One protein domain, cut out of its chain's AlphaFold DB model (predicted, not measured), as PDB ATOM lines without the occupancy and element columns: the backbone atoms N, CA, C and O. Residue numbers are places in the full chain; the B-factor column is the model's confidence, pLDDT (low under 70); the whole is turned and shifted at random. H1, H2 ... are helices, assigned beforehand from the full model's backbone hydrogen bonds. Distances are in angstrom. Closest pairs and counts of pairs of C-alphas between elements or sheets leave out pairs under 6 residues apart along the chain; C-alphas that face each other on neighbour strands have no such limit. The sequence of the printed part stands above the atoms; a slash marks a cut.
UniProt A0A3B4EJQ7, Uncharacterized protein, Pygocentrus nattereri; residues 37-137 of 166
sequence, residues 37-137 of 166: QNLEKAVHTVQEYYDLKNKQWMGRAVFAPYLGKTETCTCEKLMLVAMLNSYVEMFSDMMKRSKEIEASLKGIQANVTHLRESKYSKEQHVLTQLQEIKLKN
ATOM      1  N   GLN A  37      -0.706-124.455   5.106       79.44
ATOM      2  CA  GLN A  37       0.654-123.995   5.422       79.44
ATOM      3  C   GLN A  37       1.060-122.744   4.624       79.44
ATOM      4  O   GLN A  37       1.651-121.811   5.171       79.44
ATOM      5  N   ASN A  38       0.726-122.686   3.330       84.00
ATOM      6  CA  ASN A  38       1.024-121.516   2.499       84.00
ATOM      7  C   ASN A  38       0.227-120.277   2.933       84.00
ATOM      8  O   ASN A  38       0.765-119.168   2.934       84.00
ATOM      9  N   LEU A  39      -1.039-120.464   3.319       87.94
ATOM     10  CA  LEU A  39      -1.878-119.391   3.838       87.94
ATOM     11  C   LEU A  39      -1.347-118.870   5.181       87.94
ATOM     12  O   LEU A  39      -1.204-117.661   5.345       87.94
ATOM     13  N   GLU A  40      -1.002-119.764   6.107       89.50
ATOM     14  CA  GLU A  40      -0.416-119.417   7.407       89.50
ATOM     15  C   GLU A  40       0.882-118.625   7.245       89.50
ATOM     16  O   GLU A  40       1.047-117.569   7.858       89.50
ATOM     17  N   LYS A  41       1.772-119.072   6.350       91.56
ATOM     18  CA  LYS A  41       3.013-118.353   6.046       91.56
ATOM     19  C   LYS A  41       2.738-116.945   5.515       91.56
ATOM     20  O   LYS A  41       3.351-115.991   5.987       91.56
ATOM     21  N   ALA A  42       1.808-116.801   4.570       92.69
ATOM     22  CA  ALA A  42       1.445-115.500   4.016       92.69
ATOM     23  C   ALA A  42       0.855-114.563   5.085       92.69
ATOM     24  O   ALA A  42       1.218-113.386   5.138       92.69
ATOM     25  N   VAL A  43      -0.004-115.083   5.969       93.69
ATOM     26  CA  VAL A  43      -0.551-114.329   7.107       93.69
ATOM     27  C   VAL A  43       0.565-113.889   8.052       93.69
ATOM     28  O   VAL A  43       0.604-112.719   8.431       93.69
ATOM     29  N   HIS A  44       1.499-114.778   8.394       93.50
ATOM     30  CA  HIS A  44       2.629-114.434   9.256       93.50
ATOM     31  C   HIS A  44       3.518-113.346   8.658       93.50
ATOM     32  O   HIS A  44       3.857-112.407   9.371       93.50
ATOM     33  N   THR A  45       3.810-113.394   7.355       94.56
ATOM     34  CA  THR A  45       4.557-112.323   6.677       94.56
ATOM     35  C   THR A  45       3.869-110.964   6.828       94.56
ATOM     36  O   THR A  45       4.521-109.969   7.136       94.56
ATOM     37  N   VAL A  46       2.543-110.904   6.657       93.94
ATOM     38  CA  VAL A  46       1.785-109.652   6.828       93.94
ATOM     39  C   VAL A  46       1.790-109.197   8.292       93.94
ATOM     40  O   VAL A  46       1.935-108.006   8.564       93.94
ATOM     41  N   GLN A  47       1.652-110.127   9.239       93.56
ATOM     42  CA  GLN A  47       1.696-109.822  10.670       93.56
ATOM     43  C   GLN A  47       3.051-109.268  11.110       93.56
ATOM     44  O   GLN A  47       3.085-108.346  11.918       93.56
ATOM     45  N   GLU A  48       4.148-109.821  10.601       94.25
ATOM     46  CA  GLU A  48       5.503-109.366  10.915       94.25
ATOM     47  C   GLU A  48       5.773-107.979  10.335       94.25
ATOM     48  O   GLU A  48       6.251-107.107  11.055       94.25
ATOM     49  N   TYR A  49       5.373-107.738   9.083       94.25
ATOM     50  CA  TYR A  49       5.549-106.443   8.426       94.25
ATOM     51  C   TYR A  49       4.896-105.277   9.189       94.25
ATOM     52  O   TYR A  49       5.468-104.194   9.285       94.25
ATOM     53  N   TYR A  50       3.704-105.494   9.755       92.12
ATOM     54  CA  TYR A  50       2.966-104.472  10.509       92.12
ATOM     55  C   TYR A  50       3.158-104.551  12.036       92.12
ATOM     56  O   TYR A  50       2.441-103.865  12.766       92.12
ATOM     57  N   ASP A  51       4.070-105.392  12.534       92.25
ATOM     58  CA  ASP A  51       4.260-105.647  13.973       92.25
ATOM     59  C   ASP A  51       2.933-105.971  14.706       92.25
ATOM     60  O   ASP A  51       2.598-105.446  15.774       92.25
ATOM     61  N   LEU A  52       2.112-106.845  14.109       89.81
ATOM     62  CA  LEU A  52       0.769-107.174  14.613       89.81
ATOM     63  C   LEU A  52       0.775-108.089  15.846       89.81
ATOM     64  O   LEU A  52      -0.273-108.314  16.447       89.81
ATOM     65  N   LYS A  53       1.943-108.603  16.252       84.75
ATOM     66  CA  LYS A  53       2.112-109.411  17.474       84.75
ATOM     67  C   LYS A  53       2.348-108.551  18.724       84.75
ATOM     68  O   LYS A  53       2.394-109.076  19.837       84.75
ATOM     69  N   ASN A  54       2.485-107.237  18.563       88.25
ATOM     70  CA  ASN A  54       2.671-106.301  19.664       88.25
ATOM     71  C   ASN A  54       1.429-106.227  20.578       88.25
ATOM     72  O   ASN A  54       0.287-106.367  20.133       88.25
ATOM     73  N   LYS A  55       1.648-105.945  21.870       88.06
ATOM     74  CA  LYS A  55       0.612-105.843  22.913       88.06
ATOM     75  C   LYS A  55      -0.512-104.869  22.564       88.06
ATOM     76  O   LYS A  55      -1.636-105.068  23.010       88.06
ATOM     77  N   GLN A  56      -0.237-103.851  21.747       91.44
ATOM     78  CA  GLN A  56      -1.258-102.894  21.310       91.44
ATOM     79  C   GLN A  56      -2.431-103.541  20.552       91.44
ATOM     80  O   GLN A  56      -3.521-102.976  20.542       91.44
ATOM     81  N   TRP A  57      -2.233-104.717  19.945       87.44
ATOM     82  CA  TRP A  57      -3.254-105.433  19.172       87.44
ATOM     83  C   TRP A  57      -4.007-106.495  19.982       87.44
ATOM     84  O   TRP A  57      -5.024-107.020  19.522       87.44
ATOM     85  N   MET A  58      -3.555-106.794  21.203       83.81
ATOM     86  CA  MET A  58      -4.202-107.772  22.076       83.81
ATOM     87  C   MET A  58      -5.636-107.338  22.404       83.81
ATOM     88  O   MET A  58      -5.889-106.186  22.753       83.81
ATOM     89  N   GLY A  59      -6.590-108.260  22.251       82.94
ATOM     90  CA  GLY A  59      -8.014-107.985  22.465       82.94
ATOM     91  C   GLY A  59      -8.690-107.147  21.372       82.94
ATOM     92  O   GLY A  59      -9.875-106.854  21.491       82.94
ATOM     93  N   ARG A  60      -7.989-106.784  20.286       88.94
ATOM     94  CA  ARG A  60      -8.544-105.986  19.173       88.94
ATOM     95  C   ARG A  60      -9.033-106.832  17.995       88.94
ATOM     96  O   ARG A  60      -9.024-106.380  16.852       88.94
ATOM     97  N   ALA A  61      -9.441-108.070  18.257       88.56
ATOM     98  CA  ALA A  61      -9.962-108.950  17.218       88.56
ATOM     99  C   ALA A  61     -11.271-108.380  16.644       88.56
ATOM    100  O   ALA A  61     -12.264-108.248  17.354       88.56
ATOM    101  N   VAL A  62     -11.269-108.068  15.347       92.25
ATOM    102  CA  VAL A  62     -12.389-107.380  14.681       92.25
ATOM    103  C   VAL A  62     -13.608-108.289  14.531       92.25
ATOM    104  O   VAL A  62     -14.729-107.869  14.809       92.25
ATOM    105  N   PHE A  63     -13.400-109.542  14.112       92.56
ATOM    106  CA  PHE A  63     -14.502-110.452  13.783       92.56
ATOM    107  C   PHE A  63     -14.766-111.554  14.813       92.56
ATOM    108  O   PHE A  63     -15.838-112.153  14.791       92.56
ATOM    109  N   ALA A  64     -13.846-111.781  15.758       88.56
ATOM    110  CA  ALA A  64     -14.016-112.790  16.809       88.56
ATOM    111  C   ALA A  64     -15.333-112.652  17.600       88.56
ATOM    112  O   ALA A  64     -15.957-113.678  17.874       88.56
ATOM    113  N   PRO A  65     -15.839-111.437  17.905       87.69
ATOM    114  CA  PRO A  65     -17.117-111.290  18.593       87.69
ATOM    115  C   PRO A  65     -18.335-111.838  17.843       87.69
ATOM    116  O   PRO A  65     -19.386-111.930  18.468       87.69
ATOM    117  N   TYR A  66     -18.231-112.179  16.559       84.62
ATOM    118  CA  TYR A  66     -19.349-112.642  15.734       84.62
ATOM    119  C   TYR A  66     -19.257-114.129  15.356       84.62
ATOM    120  O   TYR A  66     -20.235-114.688  14.863       84.62
ATOM    121  N   LEU A  67     -18.104-114.774  15.565       85.19
ATOM    122  CA  LEU A  67     -17.891-116.176  15.193       85.19
ATOM    123  C   LEU A  67     -18.750-117.106  16.062       85.19
ATOM    124  O   LEU A  67     -18.710-117.013  17.287       85.19
ATOM    125  N   GLY A  68     -19.522-117.997  15.427       77.62
ATOM    126  CA  GLY A  68     -20.326-119.021  16.106       77.62
ATOM    127  C   GLY A  68     -21.480-118.494  16.970       77.62
ATOM    128  O   GLY A  68     -21.968-119.219  17.830       77.62
ATOM    129  N   LYS A  69     -21.903-117.231  16.793       77.12
ATOM    130  CA  LYS A  69     -22.940-116.593  17.636       77.12
ATOM    131  C   LYS A  69     -24.341-116.547  17.031       77.12
ATOM    132  O   LYS A  69     -25.236-115.945  17.617       77.12
ATOM    133  N   THR A  70     -24.541-117.122  15.854       75.69
ATOM    134  CA  THR A  70     -25.851-117.141  15.197       75.69
ATOM    135  C   THR A  70     -26.568-118.454  15.463       75.69
ATOM    136  O   THR A  70     -25.970-119.517  15.343       75.69
ATOM    137  N   GLU A  71     -27.865-118.379  15.741       71.38
ATOM    138  CA  GLU A  71     -28.688-119.539  16.111       71.38
ATOM    139  C   GLU A  71     -28.928-120.518  14.952       71.38
ATOM    140  O   GLU A  71     -29.209-121.691  15.180       71.38
ATOM    141  N   THR A  72     -28.797-120.060  13.701       73.50
ATOM    142  CA  THR A  72     -29.005-120.905  12.519       73.50
ATOM    143  C   THR A  72     -27.769-120.960  11.630       73.50
ATOM    144  O   THR A  72     -27.104-119.947  11.387       73.50
ATOM    145  N   CYS A  73     -27.516-122.140  11.057       74.69
ATOM    146  CA  CYS A  73     -26.415-122.364  10.120       74.69
ATOM    147  C   CYS A  73     -26.470-121.419   8.906       74.69
ATOM    148  O   CYS A  73     -25.434-121.051   8.359       74.69
ATOM    149  N   THR A  74     -27.665-121.017   8.462       80.94
ATOM    150  CA  THR A  74     -27.823-120.091   7.328       80.94
ATOM    151  C   THR A  74     -27.370-118.677   7.695       80.94
ATOM    152  O   THR A  74     -26.646-118.049   6.921       80.94
ATOM    153  N   CYS A  75     -27.739-118.185   8.882       83.56
ATOM    154  CA  CYS A  75     -27.268-116.891   9.372       83.56
ATOM    155  C   CYS A  75     -25.749-116.891   9.579       83.56
ATOM    156  O   CYS A  75     -25.088-115.914   9.227       83.56
ATOM    157  N   GLU A  76     -25.188-117.996  10.076       87.38
ATOM    158  CA  GLU A  76     -23.744-118.125  10.287       87.38
ATOM    159  C   GLU A  76     -22.968-117.995   8.977       87.38
ATOM    160  O   GLU A  76     -22.023-117.212   8.877       87.38
ATOM    161  N   LYS A  77     -23.402-118.711   7.935       90.38
ATOM    162  CA  LYS A  77     -22.751-118.650   6.623       90.38
ATOM    163  C   LYS A  77     -22.811-117.252   6.017       90.38
ATOM    164  O   LYS A  77     -21.813-116.797   5.464       90.38
ATOM    165  N   LEU A  78     -23.938-116.552   6.150       91.38
ATOM    166  CA  LEU A  78     -24.063-115.178   5.661       91.38
ATOM    167  C   LEU A  78     -23.117-114.222   6.408       91.38
ATOM    168  O   LEU A  78     -22.458-113.392   5.779       91.38
ATOM    169  N   MET A  79     -22.990-114.385   7.729       91.69
ATOM    170  CA  MET A  79     -22.035-113.633   8.550       91.69
ATOM    171  C   MET A  79     -20.586-113.898   8.121       91.69
ATOM    172  O   MET A  79     -19.821-112.952   7.934       91.69
ATOM    173  N   LEU A  80     -20.213-115.162   7.900       92.69
ATOM    174  CA  LEU A  80     -18.874-115.534   7.437       92.69
ATOM    175  C   LEU A  80     -18.546-114.907   6.076       92.69
ATOM    176  O   LEU A  80     -17.456-114.366   5.901       92.69
ATOM    177  N   VAL A  81     -19.485-114.902   5.128       93.69
ATOM    178  CA  VAL A  81     -19.278-114.251   3.824       93.69
ATOM    179  C   VAL A  81     -19.076-112.749   3.957       93.69
ATOM    180  O   VAL A  81     -18.198-112.196   3.296       93.69
ATOM    181  N   ALA A  82     -19.833-112.080   4.827       93.44
ATOM    182  CA  ALA A  82     -19.644-110.653   5.073       93.44
ATOM    183  C   ALA A  82     -18.240-110.346   5.633       93.44
ATOM    184  O   ALA A  82     -17.590-109.391   5.193       93.44
ATOM    185  N   MET A  83     -17.729-111.187   6.540       94.06
ATOM    186  CA  MET A  83     -16.358-111.074   7.058       94.06
ATOM    187  C   MET A  83     -15.317-111.313   5.958       94.06
ATOM    188  O   MET A  83     -14.379-110.531   5.819       94.06
ATOM    189  N   LEU A  84     -15.493-112.356   5.139       94.50
ATOM    190  CA  LEU A  84     -14.597-112.665   4.019       94.50
ATOM    191  C   LEU A  84     -14.553-111.525   2.991       94.50
ATOM    192  O   LEU A  84     -13.468-111.166   2.538       94.50
ATOM    193  N   ASN A  85     -15.690-110.904   2.667       92.75
ATOM    194  CA  ASN A  85     -15.733-109.733   1.781       92.75
ATOM    195  C   ASN A  85     -14.976-108.549   2.381       92.75
ATOM    196  O   ASN A  85     -14.176-107.918   1.695       92.75
ATOM    197  N   SER A  86     -15.160-108.315   3.679       94.25
ATOM    198  CA  SER A  86     -14.440-107.261   4.392       94.25
ATOM    199  C   SER A  86     -12.924-107.488   4.349       94.25
ATOM    200  O   SER A  86     -12.168-106.547   4.130       94.25
ATOM    201  N   TYR A  87     -12.455-108.734   4.495       94.50
ATOM    202  CA  TYR A  87     -11.034-109.060   4.338       94.50
ATOM    203  C   TYR A  87     -10.517-108.783   2.924       94.50
ATOM    204  O   TYR A  87      -9.439-108.213   2.777       94.50
ATOM    205  N   VAL A  88     -11.278-109.137   1.883       92.69
ATOM    206  CA  VAL A  88     -10.914-108.842   0.485       92.69
ATOM    207  C   VAL A  88     -10.734-107.338   0.273       92.69
ATOM    208  O   VAL A  88      -9.739-106.919  -0.322       92.69
ATOM    209  N   GLU A  89     -11.657-106.524   0.783       93.62
ATOM    210  CA  GLU A  89     -11.578-105.062   0.708       93.62
ATOM    211  C   GLU A  89     -10.371-104.510   1.482       93.62
ATOM    212  O   GLU A  89      -9.589-103.735   0.924       93.62
ATOM    213  N   MET A  90     -10.158-104.961   2.725       94.25
ATOM    214  CA  MET A  90      -9.009-104.562   3.548       94.25
ATOM    215  C   MET A  90      -7.676-104.913   2.882       94.25
ATOM    216  O   MET A  90      -6.795-104.062   2.795       94.25
ATOM    217  N   PHE A  91      -7.520-106.133   2.365       94.69
ATOM    218  CA  PHE A  91      -6.283-106.541   1.695       94.69
ATOM    219  C   PHE A  91      -6.062-105.766   0.399       94.69
ATOM    220  O   PHE A  91      -4.935-105.362   0.118       94.69
ATOM    221  N   SER A  92      -7.133-105.483  -0.349       93.31
ATOM    222  CA  SER A  92      -7.065-104.657  -1.557       93.31
ATOM    223  C   SER A  92      -6.559-103.252  -1.255       93.31
ATOM    224  O   SER A  92      -5.777-102.695  -2.021       93.31
ATOM    225  N   ASP A  93      -6.974-102.682  -0.130       94.88
ATOM    226  CA  ASP A  93      -6.483-101.396   0.337       94.88
ATOM    227  C   ASP A  93      -5.040-101.465   0.874       94.88
ATOM    228  O   ASP A  93      -4.203-100.650   0.490       94.88
ATOM    229  N   MET A  94      -4.692-102.484   1.666       94.81
ATOM    230  CA  MET A  94      -3.323-102.693   2.162       94.81
ATOM    231  C   MET A  94      -2.304-102.843   1.021       94.81
ATOM    232  O   MET A  94      -1.209-102.287   1.101       94.81
ATOM    233  N   MET A  95      -2.672-103.514  -0.075       93.81
ATOM    234  CA  MET A  95      -1.827-103.640  -1.272       93.81
ATOM    235  C   MET A  95      -1.580-102.308  -1.990       93.81
ATOM    236  O   MET A  95      -0.571-102.159  -2.679       93.81
ATOM    237  N   LYS A  96      -2.472-101.320  -1.843       93.81
ATOM    238  CA  LYS A  96      -2.231 -99.964  -2.367       93.81
ATOM    239  C   LYS A  96      -1.168 -99.230  -1.553       93.81
ATOM    240  O   LYS A  96      -0.510 -98.346  -2.089       93.81
ATOM    241  N   ARG A  97      -1.003 -99.591  -0.275       92.88
ATOM    242  CA  ARG A  97      -0.101 -98.924   0.674       92.88
ATOM    243  C   ARG A  97       1.298 -99.533   0.704       92.88
ATOM    244  O   ARG A  97       2.251 -98.809   0.961       92.88
ATOM    245  N   SER A  98       1.435-100.837   0.453       90.94
ATOM    246  CA  SER A  98       2.738-101.510   0.477       90.94
ATOM    247  C   SER A  98       2.884-102.567  -0.614       90.94
ATOM    248  O   SER A  98       2.075-103.490  -0.728       90.94
ATOM    249  N   LYS A  99       3.972-102.442  -1.383       92.19
ATOM    250  CA  LYS A  99       4.380-103.397  -2.423       92.19
ATOM    251  C   LYS A  99       5.147-104.598  -1.877       92.19
ATOM    252  O   LYS A  99       5.123-105.657  -2.493       92.19
ATOM    253  N   GLU A 100       5.775-104.458  -0.713       92.81
ATOM    254  CA  GLU A 100       6.640-105.484  -0.117       92.81
ATOM    255  C   GLU A 100       5.869-106.753   0.268       92.81
ATOM    256  O   GLU A 100       6.334-107.868   0.055       92.81
ATOM    257  N   ILE A 101       4.640-106.584   0.750       94.75
ATOM    258  CA  ILE A 101       3.757-107.685   1.148       94.75
ATOM    259  C   ILE A 101       2.674-107.997   0.109       94.75
ATOM    260  O   ILE A 101       1.776-108.797   0.379       94.75
ATOM    261  N   GLU A 102       2.727-107.382  -1.078       93.94
ATOM    262  CA  GLU A 102       1.677-107.519  -2.097       93.94
ATOM    263  C   GLU A 102       1.479-108.982  -2.513       93.94
ATOM    264  O   GLU A 102       0.345-109.438  -2.635       93.94
ATOM    265  N   ALA A 103       2.565-109.743  -2.680       93.62
ATOM    266  CA  ALA A 103       2.482-111.157  -3.040       93.62
ATOM    267  C   ALA A 103       1.768-111.991  -1.960       93.62
ATOM    268  O   ALA A 103       0.896-112.800  -2.285       93.62
ATOM    269  N   SER A 104       2.080-111.756  -0.682       94.31
ATOM    270  CA  SER A 104       1.421-112.431   0.442       94.31
ATOM    271  C   SER A 104      -0.059-112.058   0.528       94.31
ATOM    272  O   SER A 104      -0.904-112.943   0.649       94.31
ATOM    273  N   LEU A 105      -0.394-110.772   0.383       95.19
ATOM    274  CA  LEU A 105      -1.783-110.301   0.376       95.19
ATOM    275  C   LEU A 105      -2.583-110.882  -0.797       95.19
ATOM    276  O   LEU A 105      -3.700-111.352  -0.588       95.19
ATOM    277  N   LYS A 106      -2.000-110.945  -2.003       93.12
ATOM    278  CA  LYS A 106      -2.609-111.612  -3.165       93.12
ATOM    279  C   LYS A 106      -2.858-113.093  -2.907       93.12
ATOM    280  O   LYS A 106      -3.929-113.591  -3.240       93.12
ATOM    281  N   GLY A 107      -1.898-113.786  -2.292       91.88
ATOM    282  CA  GLY A 107      -2.047-115.185  -1.899       91.88
ATOM    283  C   GLY A 107      -3.225-115.385  -0.944       91.88
ATOM    284  O   GLY A 107      -4.094-116.217  -1.196       91.88
ATOM    285  N   ILE A 108      -3.312-114.582   0.119       93.19
ATOM    286  CA  ILE A 108      -4.433-114.632   1.070       93.19
ATOM    287  C   ILE A 108      -5.761-114.334   0.355       93.19
ATOM    288  O   ILE A 108      -6.726-115.082   0.506       93.19
ATOM    289  N   GLN A 109      -5.817-113.283  -0.466       92.81
ATOM    290  CA  GLN A 109      -7.030-112.884  -1.178       92.81
ATOM    291  C   GLN A 109      -7.501-113.955  -2.170       92.81
ATOM    292  O   GLN A 109      -8.699-114.215  -2.242       92.81
ATOM    293  N   ALA A 110      -6.591-114.622  -2.884       90.44
ATOM    294  CA  ALA A 110      -6.933-115.721  -3.785       90.44
ATOM    295  C   ALA A 110      -7.600-116.887  -3.038       90.44
ATOM    296  O   ALA A 110      -8.612-117.414  -3.497       90.44
ATOM    297  N   ASN A 111      -7.092-117.233  -1.849       90.19
ATOM    298  CA  ASN A 111      -7.692-118.256  -0.988       90.19
ATOM    299  C   ASN A 111      -9.103-117.865  -0.531       90.19
ATOM    300  O   ASN A 111     -10.025-118.682  -0.577       90.19
ATOM    301  N   VAL A 112      -9.290-116.604  -0.126       91.56
ATOM    302  CA  VAL A 112     -10.604-116.082   0.270       91.56
ATOM    303  C   VAL A 112     -11.581-116.103  -0.907       91.56
ATOM    304  O   VAL A 112     -12.711-116.567  -0.752       91.56
ATOM    305  N   THR A 113     -11.159-115.647  -2.086       88.81
ATOM    306  CA  THR A 113     -11.976-115.668  -3.306       88.81
ATOM    307  C   THR A 113     -12.383-117.092  -3.671       88.81
ATOM    308  O   THR A 113     -13.572-117.352  -3.837       88.81
ATOM    309  N   HIS A 114     -11.440-118.035  -3.682       89.81
ATOM    310  CA  HIS A 114     -11.737-119.435  -3.975       89.81
ATOM    311  C   HIS A 114     -12.743-120.039  -2.985       89.81
ATOM    312  O   HIS A 114     -13.688-120.722  -3.389       89.81
ATOM    313  N   LEU A 115     -12.583-119.774  -1.684       90.12
ATOM    314  CA  LEU A 115     -13.516-120.253  -0.665       90.12
ATOM    315  C   LEU A 115     -14.924-119.680  -0.883       90.12
ATOM    316  O   LEU A 115     -15.906-120.422  -0.817       90.12
ATOM    317  N   ARG A 116     -15.025-118.382  -1.182       90.69
ATOM    318  CA  ARG A 116     -16.300-117.709  -1.454       90.69
ATOM    319  C   ARG A 116     -17.004-118.297  -2.672       90.69
ATOM    320  O   ARG A 116     -18.170-118.671  -2.578       90.69
ATOM    321  N   GLU A 117     -16.293-118.424  -3.785       88.12
ATOM    322  CA  GLU A 117     -16.848-118.922  -5.047       88.12
ATOM    323  C   GLU A 117     -17.268-120.393  -4.952       88.12
ATOM    324  O   GLU A 117     -18.324-120.773  -5.456       88.12
ATOM    325  N   SER A 118     -16.475-121.221  -4.266       88.31
ATOM    326  CA  SER A 118     -16.716-122.666  -4.204       88.31
ATOM    327  C   SER A 118     -17.717-123.094  -3.128       88.31
ATOM    328  O   SER A 118     -18.408-124.098  -3.317       88.31
ATOM    329  N   LYS A 119     -17.794-122.388  -1.990       90.25
ATOM    330  CA  LYS A 119     -18.598-122.817  -0.825       90.25
ATOM    331  C   LYS A 119     -19.712-121.861  -0.428       90.25
ATOM    332  O   LYS A 119     -20.620-122.298   0.275       90.25
ATOM    333  N   TYR A 120     -19.660-120.611  -0.879       92.75
ATOM    334  CA  TYR A 120     -20.537-119.552  -0.385       92.75
ATOM    335  C   TYR A 120     -21.177-118.703  -1.493       92.75
ATOM    336  O   TYR A 120     -21.590-117.566  -1.262       92.75
ATOM    337  N   SER A 121     -21.273-119.222  -2.717       91.38
ATOM    338  CA  SER A 121     -21.816-118.472  -3.857       91.38
ATOM    339  C   SER A 121     -23.272-118.029  -3.651       91.38
ATOM    340  O   SER A 121     -23.649-116.933  -4.067       91.38
ATOM    341  N   LYS A 122     -24.085-118.835  -2.957       93.25
ATOM    342  CA  LYS A 122     -25.482-118.501  -2.631       93.25
ATOM    343  C   LYS A 122     -25.564-117.372  -1.609       93.25
ATOM    344  O   LYS A 122     -26.301-116.412  -1.804       93.25
ATOM    345  N   GLU A 123     -24.789-117.466  -0.541       94.94
ATOM    346  CA  GLU A 123     -24.723-116.449   0.503       94.94
ATOM    347  C   GLU A 123     -24.123-115.143  -0.031       94.94
ATOM    348  O   GLU A 123     -24.585-114.063   0.331       94.94
ATOM    349  N   GLN A 124     -23.168-115.225  -0.961       92.19
ATOM    350  CA  GLN A 124     -22.649-114.068  -1.685       92.19
ATOM    351  C   GLN A 124     -23.745-113.372  -2.497       92.19
ATOM    352  O   GLN A 124     -23.831-112.148  -2.458       92.19
ATOM    353  N   HIS A 125     -24.594-114.130  -3.197       93.88
ATOM    354  CA  HIS A 125     -25.723-113.570  -3.939       93.88
ATOM    355  C   HIS A 125     -26.713-112.849  -3.014       93.88
ATOM    356  O   HIS A 125     -27.082-111.706  -3.284       93.88
ATOM    357  N   VAL A 126     -27.074-113.469  -1.885       94.56
ATOM    358  CA  VAL A 126     -27.951-112.852  -0.875       94.56
ATOM    359  C   VAL A 126     -27.329-111.573  -0.313       94.56
ATOM    360  O   VAL A 126     -28.010-110.559  -0.180       94.56
ATOM    361  N   LEU A 127     -26.029-111.581  -0.010       93.75
ATOM    362  CA  LEU A 127     -25.347-110.402   0.516       93.75
ATOM    363  C   LEU A 127     -25.329-109.243  -0.493       93.75
ATOM    364  O   LEU A 127     -25.544-108.099  -0.093       93.75
ATOM    365  N   THR A 128     -25.139-109.526  -1.786       93.50
ATOM    366  CA  THR A 128     -25.258-108.518  -2.851       93.50
ATOM    367  C   THR A 128     -26.664-107.916  -2.886       93.50
ATOM    368  O   THR A 128     -26.801-106.696  -2.864       93.50
ATOM    369  N   GLN A 129     -27.715-108.742  -2.837       95.31
ATOM    370  CA  GLN A 129     -29.100-108.254  -2.794       95.31
ATOM    371  C   GLN A 129     -29.361-107.365  -1.566       95.31
ATOM    372  O   GLN A 129     -29.987-106.313  -1.678       95.31
ATOM    373  N   LEU A 130     -28.837-107.737  -0.392       95.00
ATOM    374  CA  LEU A 130     -28.952-106.920   0.822       95.00
ATOM    375  C   LEU A 130     -28.271-105.553   0.668       95.00
ATOM    376  O   LEU A 130     -28.822-104.537   1.100       95.00
ATOM    377  N   GLN A 131     -27.092-105.505   0.045       93.62
ATOM    378  CA  GLN A 131     -26.400-104.247  -0.247       93.62
ATOM    379  C   GLN A 131     -27.194-103.388  -1.237       93.62
ATOM    380  O   GLN A 131     -27.368-102.194  -1.005       93.62
ATOM    381  N   GLU A 132     -27.734-103.990  -2.296       95.38
ATOM    382  CA  GLU A 132     -28.570-103.301  -3.284       95.38
ATOM    383  C   GLU A 132     -29.846-102.711  -2.684       95.38
ATOM    384  O   GLU A 132     -30.290-101.653  -3.137       95.38
ATOM    385  N   ILE A 133     -30.443-103.378  -1.689       95.31
ATOM    386  CA  ILE A 133     -31.583-102.864  -0.921       95.31
ATOM    387  C   ILE A 133     -31.131-101.693  -0.043       95.31
ATOM    388  O   ILE A 133     -31.735-100.624  -0.091       95.31
ATOM    389  N   LYS A 134     -30.039-101.857   0.716       94.62
ATOM    390  CA  LYS A 134     -29.512-100.825   1.625       94.62
ATOM    391  C   LYS A 134     -29.118 -99.533   0.900       94.62
ATOM    392  O   LYS A 134     -29.225 -98.456   1.477       94.62
ATOM    393  N   LEU A 135     -28.642 -99.641  -0.339       95.50
ATOM    394  CA  LEU A 135     -28.198 -98.510  -1.158       95.50
ATOM    395  C   LEU A 135     -29.330 -97.836  -1.951       95.50
ATOM    396  O   LEU A 135     -29.064 -96.880  -2.680       95.50
ATOM    397  N   LYS A 136     -30.586 -98.297  -1.841       93.94
ATOM    398  CA  LYS A 136     -31.724 -97.613  -2.475       93.94
ATOM    399  C   LYS A 136     -31.845 -96.188  -1.934       93.94
ATOM    400  O   LYS A 136     -31.833 -95.964  -0.726       93.94
ATOM    401  N   ASN A 137     -32.016 -95.221  -2.835       95.25
ATOM    402  CA  ASN A 137     -32.288 -93.844  -2.446       95.25
ATOM    403  C   ASN A 137     -33.743 -93.715  -1.971       95.25
ATOM    404  O   ASN A 137     -34.647 -93.508  -2.773       95.25
TER     405      ASN A 137
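Overview. This is residues 37 to 137 of the 166 residues of an uncharacterized protein of Pygocentrus nattereri (UniProt A0A3B4EJQ7). A long helical hairpin, H2 and H3, forms the core; H1 packs slantwise on H3 near the hairpin's turn, and H4 turns off at the open end, residues 129 to 137 sticking out. A long loop, residues 50 to 72, runs from H1 to H2. Printed are 101 residues with four named helices, H1 to H4, and no named strand: all helix, only just compact, close to loose, radius of gyration of the C-alphas 15.3 A, spans 37 by 33 by 27 A.

Along the chain. Find C-alpha 37 at (0.654, -123.995, 5.422); H1 runs to 49. H2, residues 73 to 97, covers 36.5 A; H3, 102 to 119, 25.4 A. H4, 121 to 134, ends at (-29.512, -100.825, 1.625).

Arrangement. H1 touches residues 104 to 111 of H3, closest C-alphas Ala 42 and Ser 104, 4.7 A. H2 and H3, a hairpin, touch at a shallow tilt of 22 degrees, closest C-alphas Met 95 and Glu 102, 5.3 A. H4 touches H2, about perpendicular at 77 degrees, closest C-alphas Leu 78 and Glu 123, 5.4 A. Every O i to N i+4 pair is within hydrogen-bond range in H1, H3 and H4, and 20 of 21 in H2.

Size, cuts and confidence. The printed part has no cut; H1 to H2 is a long link. No printed residue is under 70.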